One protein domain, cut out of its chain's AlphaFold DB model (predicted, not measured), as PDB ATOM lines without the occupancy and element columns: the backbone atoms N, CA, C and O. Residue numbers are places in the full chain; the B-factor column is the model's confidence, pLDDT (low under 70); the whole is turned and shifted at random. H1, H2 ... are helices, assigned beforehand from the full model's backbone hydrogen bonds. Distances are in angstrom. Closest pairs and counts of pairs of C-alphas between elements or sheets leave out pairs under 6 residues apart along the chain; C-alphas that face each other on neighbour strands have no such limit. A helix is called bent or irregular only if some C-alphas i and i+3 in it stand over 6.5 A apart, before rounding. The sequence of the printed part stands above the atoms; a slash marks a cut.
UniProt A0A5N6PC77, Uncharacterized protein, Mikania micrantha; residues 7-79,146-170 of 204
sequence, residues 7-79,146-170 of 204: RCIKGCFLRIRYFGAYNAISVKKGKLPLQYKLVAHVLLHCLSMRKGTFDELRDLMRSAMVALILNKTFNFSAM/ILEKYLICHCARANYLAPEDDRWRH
ATOM      1  N   ARG A   7     -32.596  42.825 -20.797       84.31
ATOM      2  CA  ARG A   7     -31.466  43.202 -19.933       84.31
ATOM      3  C   ARG A   7     -31.261  42.214 -18.779       84.31
ATOM      4  O   ARG A   7     -30.141  41.774 -18.528       84.31
ATOM      5  N   CYS A   8     -32.347  41.827 -18.111       86.81
ATOM      6  CA  CYS A   8     -32.315  40.873 -17.005       86.81
ATOM      7  C   CYS A   8     -31.929  39.470 -17.494       86.81
ATOM      8  O   CYS A   8     -31.122  38.787 -16.863       86.81
ATOM      9  N   ILE A   9     -32.440  39.067 -18.662       88.62
ATOM     10  CA  ILE A   9     -32.046  37.813 -19.309       88.62
ATOM     11  C   ILE A   9     -30.538  37.819 -19.582       88.62
ATOM     12  O   ILE A   9     -29.838  36.934 -19.092       88.62
ATOM     13  N   LYS A  10     -30.021  38.823 -20.302       86.19
ATOM     14  CA  LYS A  10     -28.595  38.935 -20.647       86.19
ATOM     15  C   LYS A  10     -27.704  38.888 -19.404       86.19
ATOM     16  O   LYS A  10     -26.815  38.043 -19.339       86.19
ATOM     17  N   GLY A  11     -28.003  39.698 -18.386       85.94
ATOM     18  CA  GLY A  11     -27.242  39.699 -17.134       85.94
ATOM     19  C   GLY A  11     -27.247  38.338 -16.425       85.94
ATOM     20  O   GLY A  11     -26.233  37.917 -15.878       85.94
ATOM     21  N   CYS A  12     -28.365  37.605 -16.458       88.75
ATOM     22  CA  CYS A  12     -28.452  36.309 -15.792       88.75
ATOM     23  C   CYS A  12     -27.595  35.279 -16.528       88.75
ATOM     24  O   CYS A  12     -26.905  34.488 -15.887       88.75
ATOM     25  N   PHE A  13     -27.619  35.296 -17.867       88.44
ATOM     26  CA  PHE A  13     -26.792  34.418 -18.692       88.44
ATOM     27  C   PHE A  13     -25.290  34.730 -18.549       88.44
ATOM     28  O   PHE A  13     -24.493  33.790 -18.519       88.44
ATOM     29  N   LEU A  14     -24.912  36.002 -18.378       85.50
ATOM     30  CA  LEU A  14     -23.544  36.411 -18.027       85.50
ATOM     31  C   LEU A  14     -23.115  35.818 -16.678       85.50
ATOM     32  O   LEU A  14     -22.121  35.096 -16.606       85.50
ATOM     33  N   ARG A  15     -23.928  36.011 -15.633       84.50
ATOM     34  CA  ARG A  15     -23.611  35.552 -14.272       84.50
ATOM     35  C   ARG A  15     -23.446  34.031 -14.164       84.50
ATOM     36  O   ARG A  15     -22.608  33.530 -13.411       84.50
ATOM     37  N   ILE A  16     -24.224  33.268 -14.935       87.25
ATOM     38  CA  ILE A  16     -24.090  31.802 -15.003       87.25
ATOM     39  C   ILE A  16     -23.003  31.335 -15.985       87.25
ATOM     40  O   ILE A  16     -22.918  30.140 -16.239       87.25
ATOM     41  N   ARG A  17     -22.166  32.230 -16.530       85.56
ATOM     42  CA  ARG A  17     -21.059  31.926 -17.458       85.56
ATOM     43  C   ARG A  17     -21.495  31.225 -18.754       85.56
ATOM     44  O   ARG A  17     -20.900  30.232 -19.180       85.56
ATOM     45  N   TYR A  18     -22.552  31.720 -19.396       86.25
ATOM     46  CA  TYR A  18     -22.947  31.261 -20.730       86.25
ATOM     47  C   TYR A  18     -21.944  31.719 -21.800       86.25
ATOM     48  O   TYR A  18     -21.819  32.897 -22.061       86.25
ATOM     49  N   PHE A  19     -21.281  30.810 -22.508       82.81
ATOM     50  CA  PHE A  19     -20.190  31.162 -23.440       82.81
ATOM     51  C   PHE A  19     -20.646  31.325 -24.903       82.81
ATOM     52  O   PHE A  19     -19.927  31.023 -25.862       82.81
ATOM     53  N   GLY A  20     -21.903  31.713 -25.113       82.00
ATOM     54  CA  GLY A  20     -22.443  32.010 -26.439       82.00
ATOM     55  C   GLY A  20     -22.576  33.498 -26.711       82.00
ATOM     56  O   GLY A  20     -22.253  34.321 -25.871       82.00
ATOM     57  N   ALA A  21     -23.082  33.831 -27.899       79.81
ATOM     58  CA  ALA A  21     -23.454  35.206 -28.199       79.81
ATOM     59  C   ALA A  21     -24.690  35.579 -27.366       79.81
ATOM     60  O   ALA A  21     -25.713  34.890 -27.451       79.81
ATOM     61  N   TYR A  22     -24.583  36.631 -26.557       69.81
ATOM     62  CA  TYR A  22     -25.649  37.092 -25.659       69.81
ATOM     63  C   TYR A  22     -26.745  37.866 -26.400       69.81
ATOM     64  O   TYR A  22     -27.916  37.781 -26.033       69.81
ATOM     65  N   ASN A  23     -26.377  38.526 -27.501       70.44
ATOM     66  CA  ASN A  23     -27.285  39.236 -28.406       70.44
ATOM     67  C   ASN A  23     -27.998  38.315 -29.405       70.44
ATOM     68  O   ASN A  23     -28.766  38.763 -30.252       70.44
ATOM     69  N   ALA A  24     -27.761  37.005 -29.327       74.44
ATOM     70  CA  ALA A  24     -28.451  36.065 -30.188       74.44
ATOM     71  C   ALA A  24     -29.944  35.972 -29.830       74.44
ATOM     72  O   ALA A  24     -30.342  35.911 -28.664       74.44
ATOM     73  N   ILE A  25     -30.769  35.836 -30.871       76.31
ATOM     74  CA  ILE A  25     -32.216  35.576 -30.767       76.31
ATOM     75  C   ILE A  25     -32.490  34.262 -30.002       76.31
ATOM     76  O   ILE A  25     -33.558  34.067 -29.417       76.31
ATOM     77  N   SER A  26     -31.525  33.339 -29.980       84.44
ATOM     78  CA  SER A  26     -31.614  32.090 -29.230       84.44
ATOM     79  C   SER A  26     -30.341  31.779 -28.445       84.44
ATOM     80  O   SER A  26     -29.217  32.031 -28.877       84.44
ATOM     81  N   VAL A  27     -30.531  31.179 -27.271       87.56
ATOM     82  CA  VAL A  27     -29.456  30.669 -26.422       87.56
ATOM     83  C   VAL A  27     -29.285  29.173 -26.672       87.56
ATOM     84  O   VAL A  27     -30.240  28.405 -26.581       87.56
ATOM     85  N   LYS A  28     -28.064  28.726 -26.974       88.38
ATOM     86  CA  LYS A  28     -27.779  27.312 -27.257       88.38
ATOM     87  C   LYS A  28     -27.510  26.558 -25.961       88.38
ATOM     88  O   LYS A  28     -26.526  26.852 -25.288       88.38
ATOM     89  N   LYS A  29     -28.286  25.515 -25.644       87.00
ATOM     90  CA  LYS A  29     -28.093  24.735 -24.404       87.00
ATOM     91  C   LYS A  29     -26.690  24.129 -24.301       87.00
ATOM     92  O   LYS A  29     -26.138  24.002 -23.216       87.00
ATOM     93  N   GLY A  30     -26.087  23.780 -25.444       84.12
ATOM     94  CA  GLY A  30     -24.723  23.248 -25.520       84.12
ATOM     95  C   GLY A  30     -23.669  24.206 -24.962       84.12
ATOM     96  O   GLY A  30     -22.640  23.742 -24.470       84.12
ATOM     97  N   LYS A  31     -23.972  25.512 -24.987       86.62
ATOM     98  CA  LYS A  31     -23.123  26.599 -24.507       86.62
ATOM     99  C   LYS A  31     -23.366  27.006 -23.042       86.62
ATOM    100  O   LYS A  31     -22.869  28.031 -22.592       86.62
ATOM    101  N   LEU A  32     -24.144  26.220 -22.297       88.56
ATOM    102  CA  LEU A  32     -24.344  26.401 -20.857       88.56
ATOM    103  C   LEU A  32     -23.402  25.499 -20.051       88.56
ATOM    104  O   LEU A  32     -23.087  24.391 -20.520       88.56
ATOM    105  N   PRO A  33     -23.021  25.912 -18.826       87.38
ATOM    106  CA  PRO A  33     -22.408  24.998 -17.872       87.38
ATOM    107  C   PRO A  33     -23.329  23.825 -17.538       87.38
ATOM    108  O   PRO A  33     -24.548  23.915 -17.697       87.38
ATOM    109  N   LEU A  34     -22.748  22.719 -17.075       84.56
ATOM    110  CA  LEU A  34     -23.429  21.430 -16.933       84.56
ATOM    111  C   LEU A  34     -24.746  21.503 -16.138       84.56
ATOM    112  O   LEU A  34     -25.766  20.970 -16.579       84.56
ATOM    113  N   GLN A  35     -24.749  22.212 -15.011       87.25
ATOM    114  CA  GLN A  35     -25.904  22.345 -14.126       87.25
ATOM    115  C   GLN A  35     -27.060  23.092 -14.816       87.25
ATOM    116  O   GLN A  35     -28.189  22.608 -14.883       87.25
ATOM    117  N   TYR A  36     -26.768  24.243 -15.423       90.25
ATOM    118  CA  TYR A  36     -27.762  25.053 -16.140       90.25
ATOM    119  C   TYR A  36     -28.198  24.417 -17.461       90.25
ATOM    120  O   TYR A  36     -29.321  24.625 -17.920       90.25
ATOM    121  N   LYS A  37     -27.336  23.599 -18.068       89.25
ATOM    122  CA  LYS A  37     -27.674  22.783 -19.232       89.25
ATOM    123  C   LYS A  37     -28.734  21.743 -18.906       89.25
ATOM    124  O   LYS A  37     -29.626  21.551 -19.726       89.25
ATOM    125  N   LEU A  38     -28.662  21.107 -17.735       87.69
ATOM    126  CA  LEU A  38     -29.704  20.188 -17.279       87.69
ATOM    127  C   LEU A  38     -31.044  20.921 -17.127       87.69
ATOM    128  O   LEU A  38     -32.050  20.457 -17.656       87.69
ATOM    129  N   VAL A  39     -31.048  22.105 -16.505       90.38
ATOM    130  CA  VAL A  39     -32.259  22.941 -16.385       90.38
ATOM    131  C   VAL A  39     -32.831  23.282 -17.764       90.38
ATOM    132  O   VAL A  39     -34.011  23.056 -18.025       90.38
ATOM    133  N   ALA A  40     -31.989  23.762 -18.682       91.19
ATOM    134  CA  ALA A  40     -32.387  24.060 -20.054       91.19
ATOM    135  C   ALA A  40     -32.935  22.827 -20.785       91.19
ATOM    136  O   ALA A  40     -33.911  22.931 -21.525       91.19
ATOM    137  N   HIS A  41     -32.314  21.664 -20.583       88.31
ATOM    138  CA  HIS A  41     -32.743  20.400 -21.166       88.31
ATOM    139  C   HIS A  41     -34.145  20.023 -20.680       88.31
ATOM    140  O   HIS A  41     -35.025  19.795 -21.505       88.31
ATOM    141  N   VAL A  42     -34.380  20.037 -19.365       88.06
ATOM    142  CA  VAL A  42     -35.697  19.740 -18.784       88.06
ATOM    143  C   VAL A  42     -36.750  20.723 -19.299       88.06
ATOM    144  O   VAL A  42     -37.798  20.298 -19.773       88.06
ATOM    145  N   LEU A  43     -36.463  22.027 -19.307       90.12
ATOM    146  CA  LEU A  43     -37.390  23.033 -19.834       90.12
ATOM    147  C   LEU A  43     -37.730  22.803 -21.312       90.12
ATOM    148  O   LEU A  43     -38.897  22.859 -21.702       90.12
ATOM    149  N   LEU A  44     -36.728  22.514 -22.145       88.44
ATOM    150  CA  LEU A  44     -36.934  22.270 -23.570       88.44
ATOM    151  C   LEU A  44     -37.719  20.982 -23.824       88.44
ATOM    152  O   LEU A  44     -38.605  20.987 -24.670       88.44
ATOM    153  N   HIS A  45     -37.430  19.902 -23.104       83.31
ATOM    154  CA  HIS A  45     -38.109  18.626 -23.320       83.31
ATOM    155  C   HIS A  45     -39.517  18.592 -22.718       83.31
ATOM    156  O   HIS A  45     -40.415  18.002 -23.312       83.31
ATOM    157  N   CYS A  46     -39.735  19.237 -21.572       82.44
ATOM    158  CA  CYS A  46     -41.023  19.190 -20.886       82.44
ATOM    159  C   CYS A  46     -41.983  20.299 -21.329       82.44
ATOM    160  O   CYS A  46     -43.190  20.074 -21.344       82.44
ATOM    161  N   LEU A  47     -41.478  21.494 -21.662       85.06
ATOM    162  CA  LEU A  47     -42.309  22.693 -21.839       85.06
ATOM    163  C   LEU A  47     -42.228  23.320 -23.239       85.06
ATOM    164  O   LEU A  47     -42.986  24.242 -23.532       85.06
ATOM    165  N   SER A  48     -41.353  22.858 -24.136       83.50
ATOM    166  CA  SER A  48     -41.271  23.418 -25.495       83.50
ATOM    167  C   SER A  48     -42.447  22.997 -26.374       83.50
ATOM    168  O   SER A  48     -42.893  21.858 -26.332       83.50
ATOM    169  N   MET A  49     -42.894  23.911 -27.237       79.75
ATOM    170  CA  MET A  49     -43.926  23.653 -28.253       79.75
ATOM    171  C   MET A  49     -43.404  22.925 -29.510       79.75
ATOM    172  O   MET A  49     -44.138  22.743 -30.480       79.75
ATOM    173  N   ARG A  50     -42.104  22.611 -29.577       76.06
ATOM    174  CA  ARG A  50     -41.464  22.128 -30.811       76.06
ATOM    175  C   ARG A  50     -41.526  20.618 -30.954       76.06
ATOM    176  O   ARG A  50     -41.263  19.892 -30.007       76.06
ATOM    177  N   LYS A  51     -41.732  20.173 -32.198       65.00
ATOM    178  CA  LYS A  51     -41.637  18.760 -32.600       65.00
ATOM    179  C   LYS A  51     -40.194  18.254 -32.733       65.00
ATOM    180  O   LYS A  51     -39.975  17.051 -32.751       65.00
ATOM    181  N   GLY A  52     -39.215  19.153 -32.843       65.88
ATOM    182  CA  GLY A  52     -37.815  18.796 -33.063       65.88
ATOM    183  C   GLY A  52     -36.843  19.915 -32.698       65.88
ATOM    184  O   GLY A  52     -37.238  21.065 -32.486       65.88
ATOM    185  N   THR A  53     -35.563  19.549 -32.627       69.12
ATOM    186  CA  THR A  53     -34.428  20.431 -32.311       69.12
ATOM    187  C   THR A  53     -34.545  21.088 -30.931       69.12
ATOM    188  O   THR A  53     -34.878  22.266 -30.780       69.12
ATOM    189  N   PHE A  54     -34.223  20.311 -29.898       81.88
ATOM    190  CA  PHE A  54     -34.254  20.723 -28.490       81.88
ATOM    191  C   PHE A  54     -32.931  21.336 -28.024       81.88
ATOM    192  O   PHE A  54     -32.504  21.082 -26.904       81.88
ATOM    193  N   ASP A  55     -32.244  22.103 -28.872       85.06
ATOM    194  CA  ASP A  55     -30.907  22.640 -28.562       85.06
ATOM    195  C   ASP A  55     -30.891  24.147 -28.302       85.06
ATOM    196  O   ASP A  55     -29.897  24.672 -27.796       85.06
ATOM    197  N   GLU A  56     -31.988  24.842 -28.606       88.38
ATOM    198  CA  GLU A  56     -32.071  26.300 -28.550       88.38
ATOM    199  C   GLU A  56     -33.231  26.795 -27.683       88.38
ATOM    200  O   GLU A  56     -34.401  26.516 -27.949       88.38
ATOM    201  N   LEU A  57     -32.896  27.618 -26.694       88.69
ATOM    202  CA  LEU A  57     -33.810  28.392 -25.866       88.69
ATOM    203  C   LEU A  57     -34.146  29.706 -26.588       88.69
ATOM    204  O   LEU A  57     -33.273  30.550 -26.783       88.69
ATOM    205  N   ARG A  58     -35.412  29.899 -26.971       87.06
ATOM    206  CA  ARG A  58     -35.937  31.191 -27.468       87.06
ATOM    207  C   ARG A  58     -36.646  31.965 -26.355       87.06
ATOM    208  O   ARG A  58     -36.738  31.469 -25.238       87.06
ATOM    209  N   ASP A  59     -37.149  33.158 -26.651       87.06
ATOM    210  CA  ASP A  59     -37.622  34.192 -25.710       87.06
ATOM    211  C   ASP A  59     -38.357  33.694 -24.463       87.06
ATOM    212  O   ASP A  59     -37.921  33.975 -23.346       87.06
ATOM    213  N   LEU A  60     -39.431  32.911 -24.611       89.25
ATOM    214  CA  LEU A  60     -40.180  32.413 -23.450       89.25
ATOM    215  C   LEU A  60     -39.393  31.394 -22.652       89.25
ATOM    216  O   LEU A  60     -39.490  31.393 -21.435       89.25
ATOM    217  N   MET A  61     -38.630  30.529 -23.317       90.50
ATOM    218  CA  MET A  61     -37.858  29.509 -22.620       90.50
ATOM    219  C   MET A  61     -36.662  30.128 -21.893       90.50
ATOM    220  O   MET A  61     -36.346  29.720 -20.780       90.50
ATOM    221  N   ARG A  62     -36.053  31.169 -22.479       91.00
ATOM    222  CA  ARG A  62     -35.051  32.012 -21.811       91.00
ATOM    223  C   ARG A  62     -35.660  32.717 -20.599       91.00
ATOM    224  O   ARG A  62     -35.098  32.636 -19.514       91.00
ATOM    225  N   SER A  63     -36.835  33.326 -20.764       92.25
ATOM    226  CA  SER A  63     -37.560  33.992 -19.674       92.25
ATOM    227  C   SER A  63     -37.930  33.024 -18.548       92.25
ATOM    228  O   SER A  63     -37.701  33.332 -17.385       92.25
ATOM    229  N   ALA A  64     -38.447  31.842 -18.887       93.25
ATOM    230  CA  ALA A  64     -38.803  30.796 -17.934       93.25
ATOM    231  C   ALA A  64     -37.579  30.311 -17.150       93.25
ATOM    232  O   ALA A  64     -37.634  30.176 -15.931       93.25
ATOM    233  N   MET A  65     -36.454  30.096 -17.836       93.62
ATOM    234  CA  MET A  65     -35.206  29.686 -17.197       93.62
ATOM    235  C   MET A  65     -34.679  30.752 -16.231       93.62
ATOM    236  O   MET A  65     -34.336  30.433 -15.097       93.62
ATOM    237  N   VAL A  66     -34.651  32.018 -16.653       92.50
ATOM    238  CA  VAL A  66     -34.196  33.136 -15.809       92.50
ATOM    239  C   VAL A  66     -35.124  33.336 -14.614       92.50
ATOM    240  O   VAL A  66     -34.650  33.581 -13.508       92.50
ATOM    241  N   ALA A  67     -36.434  33.168 -14.807       93.62
ATOM    242  CA  ALA A  67     -37.400  33.218 -13.719       93.62
ATOM    243  C   ALA A  67     -37.132  32.152 -12.649       93.62
ATOM    244  O   ALA A  67     -37.165  32.478 -11.466       93.62
ATOM    245  N   LEU A  68     -36.788  30.922 -13.050       92.81
ATOM    246  CA  LEU A  68     -36.405  29.861 -12.112       92.81
ATOM    247  C   LEU A  68     -35.098  30.172 -11.379       92.81
ATOM    248  O   LEU A  68     -35.011  29.946 -10.177       92.81
ATOM    249  N   ILE A  69     -34.089  30.693 -12.082       91.88
ATOM    250  CA  ILE A  69     -32.779  30.985 -11.483       91.88
ATOM    251  C   ILE A  69     -32.885  32.127 -10.469       91.88
ATOM    252  O   ILE A  69     -32.353  32.028  -9.365       91.88
ATOM    253  N   LEU A  70     -33.580  33.206 -10.829       90.69
ATOM    254  CA  LEU A  70     -33.669  34.424 -10.020       90.69
ATOM    255  C   LEU A  70     -34.874  34.449  -9.066       90.69
ATOM    256  O   LEU A  70     -35.073  35.456  -8.394       90.69
ATOM    257  N   ASN A  71     -35.684  33.389  -9.009       91.19
ATOM    258  CA  ASN A  71     -36.960  33.375  -8.283       91.19
ATOM    259  C   ASN A  71     -37.888  34.549  -8.668       91.19
ATOM    260  O   ASN A  71     -38.465  35.220  -7.813       91.19
ATOM    261  N   LYS A  72     -37.987  34.858  -9.967       89.69
ATOM    262  CA  LYS A  72     -38.890  35.911 -10.459       89.69
ATOM    263  C   LYS A  72     -40.258  35.327 -10.791       89.69
ATOM    264  O   LYS A  72     -40.375  34.212 -11.294       89.69
ATOM    265  N   THR A  73     -41.301  36.121 -10.575       89.75
ATOM    266  CA  THR A  73     -42.674  35.747 -10.924       89.75
ATOM    267  C   THR A  73     -42.802  35.512 -12.428       89.75
ATOM    268  O   THR A  73     -42.575  36.422 -13.229       89.75
ATOM    269  N   PHE A  74     -43.206  34.306 -12.819       91.25
ATOM    270  CA  PHE A  74     -43.435  33.942 -14.212       91.25
ATOM    271  C   PHE A  74     -44.641  33.018 -14.324       91.25
ATOM    272  O   PHE A  74     -44.773  32.045 -13.584       91.25
ATOM    273  N   ASN A  75     -45.539  33.318 -15.260       91.44
ATOM    274  CA  ASN A  75     -46.768  32.550 -15.423       91.44
ATOM    275  C   ASN A  75     -46.543  31.357 -16.366       91.44
ATOM    276  O   ASN A  75     -46.756  31.451 -17.579       91.44
ATOM    277  N   PHE A  76     -46.110  30.229 -15.793       88.88
ATOM    278  CA  PHE A  76     -45.894  28.975 -16.522       88.88
ATOM    279  C   PHE A  76     -47.180  28.429 -17.148       88.88
ATOM    280  O   PHE A  76     -47.159  28.006 -18.303       88.88
ATOM    281  N   SER A  77     -48.308  28.493 -16.440       88.00
ATOM    282  CA  SER A  77     -49.599  28.028 -16.958       88.00
ATOM    283  C   SER A  77     -50.021  28.805 -18.206       88.00
ATOM    284  O   SER A  77     -50.428  28.208 -19.199       88.00
ATOM    285  N   ALA A  78     -49.842  30.130 -18.209       89.38
ATOM    286  CA  ALA A  78     -50.115  30.962 -19.380       89.38
ATOM    287  C   ALA A  78     -49.171  30.650 -20.551       89.38
ATOM    288  O   ALA A  78     -49.608  30.667 -21.700       89.38
ATOM    289  N   MET A  79     -47.897  30.343 -20.280       89.38
ATOM    290  CA  MET A  79     -46.957  29.890 -21.311       89.38
ATOM    291  C   MET A  79     -47.430  28.585 -21.961       89.38
ATOM    292  O   MET A  79     -47.517  28.518 -23.187       89.38
ATOM    293  N   ILE A 146     -15.474  20.264 -20.055       65.56
ATOM    294  CA  ILE A 146     -16.738  20.302 -19.315       65.56
ATOM    295  C   ILE A 146     -16.717  21.567 -18.464       65.56
ATOM    296  O   ILE A 146     -15.987  21.661 -17.484       65.56
ATOM    297  N   LEU A 147     -17.495  22.563 -18.876       69.06
ATOM    298  CA  LEU A 147     -17.674  23.778 -18.096       69.06
ATOM    299  C   LEU A 147     -18.706  23.505 -17.005       69.06
ATOM    300  O   LEU A 147     -19.862  23.178 -17.289       69.06
ATOM    301  N   GLU A 148     -18.270  23.640 -15.763       73.69
ATOM    302  CA  GLU A 148     -19.102  23.530 -14.574       73.69
ATOM    303  C   GLU A 148     -19.169  24.894 -13.892       73.69
ATOM    304  O   GLU A 148     -18.204  25.659 -13.886       73.69
ATOM    305  N   LYS A 149     -20.334  25.218 -13.338       80.56
ATOM    306  CA  LYS A 149     -20.528  26.412 -12.519       80.56
ATOM    307  C   LYS A 149     -21.445  26.023 -11.378       80.56
ATOM    308  O   LYS A 149     -22.522  25.477 -11.616       80.56
ATOM    309  N   TYR A 150     -21.017  26.305 -10.150       81.94
ATOM    310  CA  TYR A 150     -21.864  26.099  -8.985       81.94
ATOM    311  C   TYR A 150     -23.218  26.787  -9.176       81.94
ATOM    312  O   TYR A 150     -23.329  27.836  -9.829       81.94
ATOM    313  N   LEU A 151     -24.258  26.151  -8.643       86.44
ATOM    314  CA  LEU A 151     -25.584  26.744  -8.620       86.44
ATOM    315  C   LEU A 151     -25.510  28.067  -7.851       86.44
ATOM    316  O   LEU A 151     -24.779  28.181  -6.871       86.44
ATOM    317  N   ILE A 152     -26.264  29.061  -8.308       85.56
ATOM    318  CA  ILE A 152     -26.387  30.368  -7.655       85.56
ATOM    319  C   ILE A 152     -27.863  30.722  -7.486       85.56
ATOM    320  O   ILE A 152     -28.740  30.061  -8.051       85.56
ATOM    321  N   CYS A 153     -28.128  31.812  -6.765       85.69
ATOM    322  CA  CYS A 153     -29.470  32.371  -6.608       85.69
ATOM    323  C   CYS A 153     -30.453  31.313  -6.067       85.69
ATOM    324  O   CYS A 153     -30.107  30.552  -5.162       85.69
ATOM    325  N   HIS A 154     -31.661  31.233  -6.622       88.25
ATOM    326  CA  HIS A 154     -32.692  30.310  -6.157       88.25
ATOM    327  C   HIS A 154     -32.340  28.841  -6.381       88.25
ATOM    328  O   HIS A 154     -32.748  27.980  -5.607       88.25
ATOM    329  N   CYS A 155     -31.515  28.549  -7.390       86.19
ATOM    330  CA  CYS A 155     -31.030  27.193  -7.617       86.19
ATOM    331  C   CYS A 155     -30.076  26.709  -6.512       86.19
ATOM    332  O   CYS A 155     -29.907  25.505  -6.364       86.19
ATOM    333  N   ALA A 156     -29.450  27.616  -5.752       86.69
ATOM    334  CA  ALA A 156     -28.582  27.273  -4.621       86.69
ATOM    335  C   ALA A 156     -29.254  27.461  -3.257       86.69
ATOM    336  O   ALA A 156     -28.969  26.724  -2.318       86.69
ATOM    337  N   ARG A 157     -30.120  28.472  -3.126       85.12
ATOM    338  CA  ARG A 157     -30.748  28.876  -1.863       85.12
ATOM    339  C   ARG A 157     -32.253  29.023  -2.075       85.12
ATOM    340  O   ARG A 157     -32.691  29.959  -2.736       85.12
ATOM    341  N   ALA A 158     -33.053  28.154  -1.455       85.25
ATOM    342  CA  ALA A 158     -34.515  28.173  -1.599       85.25
ATOM    343  C   ALA A 158     -35.145  29.524  -1.199       85.25
ATOM    344  O   ALA A 158     -36.055  30.006  -1.863       85.25
ATOM    345  N   ASN A 159     -34.600  30.190  -0.177       83.31
ATOM    346  CA  ASN A 159     -35.096  31.488   0.302       83.31
ATOM    347  C   ASN A 159     -34.489  32.691  -0.446       83.31
ATOM    348  O   ASN A 159     -34.557  33.817   0.040       83.31
ATOM    349  N   TYR A 160     -33.848  32.472  -1.597       85.31
ATOM    350  CA  TYR A 160     -33.318  33.561  -2.410       85.31
ATOM    351  C   TYR A 160     -34.449  34.443  -2.946       85.31
ATOM    352  O   TYR A 160     -35.368  33.963  -3.614       85.31
ATOM    353  N   LEU A 161     -34.326  35.745  -2.706       81.50
ATOM    354  CA  LEU A 161     -35.128  36.785  -3.334       81.50
ATOM    355  C   LEU A 161     -34.181  37.649  -4.156       81.50
ATOM    356  O   LEU A 161     -33.196  38.148  -3.615       81.50
ATOM    357  N   ALA A 162     -34.455  37.807  -5.452       81.25
ATOM    358  CA  ALA A 162     -33.658  38.693  -6.290       81.25
ATOM    359  C   ALA A 162     -33.778  40.139  -5.779       81.25
ATOM    360  O   ALA A 162     -34.893  40.664  -5.751       81.25
ATOM    361  N   PRO A 163     -32.660  40.800  -5.425       78.38
ATOM    362  CA  PRO A 163     -32.646  42.226  -5.137       78.38
ATOM    363  C   PRO A 163     -33.280  43.062  -6.257       78.38
ATOM    364  O   PRO A 163     -33.174  42.724  -7.443       78.38
ATOM    365  N   GLU A 164     -33.902  44.170  -5.861       75.56
ATOM    366  CA  GLU A 164     -34.486  45.168  -6.762       75.56
ATOM    367  C   GLU A 164     -33.432  45.814  -7.678       75.56
ATOM    368  O   GLU A 164     -32.226  45.690  -7.446       75.56
ATOM    369  N   ASP A 165     -33.893  46.477  -8.742       74.50
ATOM    370  CA  ASP A 165     -33.065  47.221  -9.712       74.50
ATOM    371  C   ASP A 165     -31.942  46.408 -10.367       74.50
ATOM    372  O   ASP A 165     -30.892  46.926 -10.738       74.50
ATOM    373  N   ASP A 166     -32.149  45.099 -10.483       72.50
ATOM    374  CA  ASP A 166     -31.150  44.147 -10.958       72.50
ATOM    375  C   ASP A 166     -29.831  44.152 -10.157       72.50
ATOM    376  O   ASP A 166     -28.801  43.665 -10.631       72.50
ATOM    377  N   ARG A 167     -29.866  44.595  -8.885       69.75
ATOM    378  CA  ARG A 167     -28.711  44.577  -7.963       69.75
ATOM    379  C   ARG A 167     -28.166  43.179  -7.692       69.75
ATOM    380  O   ARG A 167     -27.054  43.054  -7.184       69.75
ATOM    381  N   TRP A 168     -28.889  42.121  -8.067       68.06
ATOM    382  CA  TRP A 168     -28.333  40.768  -8.089       68.06
ATOM    383  C   TRP A 168     -27.042  40.694  -8.916       68.06
ATOM    384  O   TRP A 168     -26.213  39.858  -8.593       68.06
ATOM    385  N   ARG A 169     -26.808  41.570  -9.899       64.56
ATOM    386  CA  ARG A 169     -25.521  41.654 -10.616       64.56
ATOM    387  C   ARG A 169     -24.327  42.028  -9.721       64.56
ATOM    388  O   ARG A 169     -23.205  41.656 -10.022       64.56
ATOM    389  N   HIS A 170     -24.561  42.727  -8.608       58.09
ATOM    390  CA  HIS A 170     -23.493  43.304  -7.778       58.09
ATOM    391  C   HIS A 170     -23.488  42.816  -6.314       58.09
ATOM    392  O   HIS A 170     -22.453  42.882  -5.658       58.09
TER     393      HIS A 170
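What this domain is: This is residues 7 to 79 and 146 to 170 of the 204 residues of an uncharacterized protein of Mikania micrantha (UniProt A0A5N6PC77). A small core of three crossing helices has H3 in the middle, with H1 on one side of it and the longest helix, H2, on the other; the short, irregular H5 packs on H1 beyond H3, and the tiny H4 lies away from the core near H3. Long stretches with no named element, residues 16 to 33 and 146 to 163, make up much of the rest. The 98 printed residues have five named helices, H1 to H5 in that order along the chain, and no named strand. The class is all helix, though under half of the residues, 45 of 98, are in named elements. The whole is compact, with a radius of gyration of the C-alphas of 12.9 A and spans of 37 by 34 by 24 A.

How they stand to each other: H2, residues 34 to 47, touches H3, residues 59 to 70, at a steep tilt of 51 degrees, opposite ways. Their closest C-alphas are those of Ala 40 and Met 65, 6.9 A apart, and H2 touches H3 with residues 39 to 44 alone. H3 touches H1, residues 7 to 15, at a steep tilt of 60 degrees, the same way. The closest C-alphas there are those of Ile 9 and Val 66, at 6.2 A, and H3 touches H1 with residues 62 to 66 alone. H1 also touches H5, residues 164 to 169, at a shallow tilt of 26 degrees, the same way, with the C-alphas of Cys 8 and Asp 166 closest at 7.0 A. H5 is irregular: C-alphas 165 and 168 are 8.2 A apart, and its line is a rough one. H4, residues 76 to 79, is close to H3 but not clearly touching; their closest C-alphas, those of Ala 64 and Phe 76, are 7.5 A apart. H1 and H2 are apart, and so are H2 and H5. Helix packing is mostly crossed, only just: 1 of the 3 touching pairs is at a shallow tilt. Residues 27 to 28 pair with residues 56 to 57, antiparallel. Every O i to N i+4 pair is within hydrogen-bond range in H1, H2 and H3; in H5 it is 0 of 2, beside 2 of 3 O i to N i+3 pairs, and H4 is too short for an O i to N i+4 pair.

Where its parts are: H2 is 19.5 A from first to last C-alpha, beginning at C-alpha 34 (-23.429, 21.430, -16.933). H3 measures 16.2 A, H1 12.3 A, H5 10.4 A and H4 5.0 A. H1 begins at C-alpha 7 (-31.466, 43.202, -19.933), and H5 ends at C-alpha 169 (-25.521, 41.654, -10.616).

The domain as a whole: The two C-alphas farthest apart, those of Lys 51 and His 170, are 39.3 A apart. Residues 80 to 145 are not printed, and C-alphas 79 and 146 are 31.8 A apart across this cut, which lies in the link from H4 to H5. The links H1 to H2 and H2 to H3 are long, and H3 to H4 is tight. The mean pLDDT of the printed part is 83.9; residue 22 and residues 51 to 53, 146 to 147 and 167 to 170 are under 70.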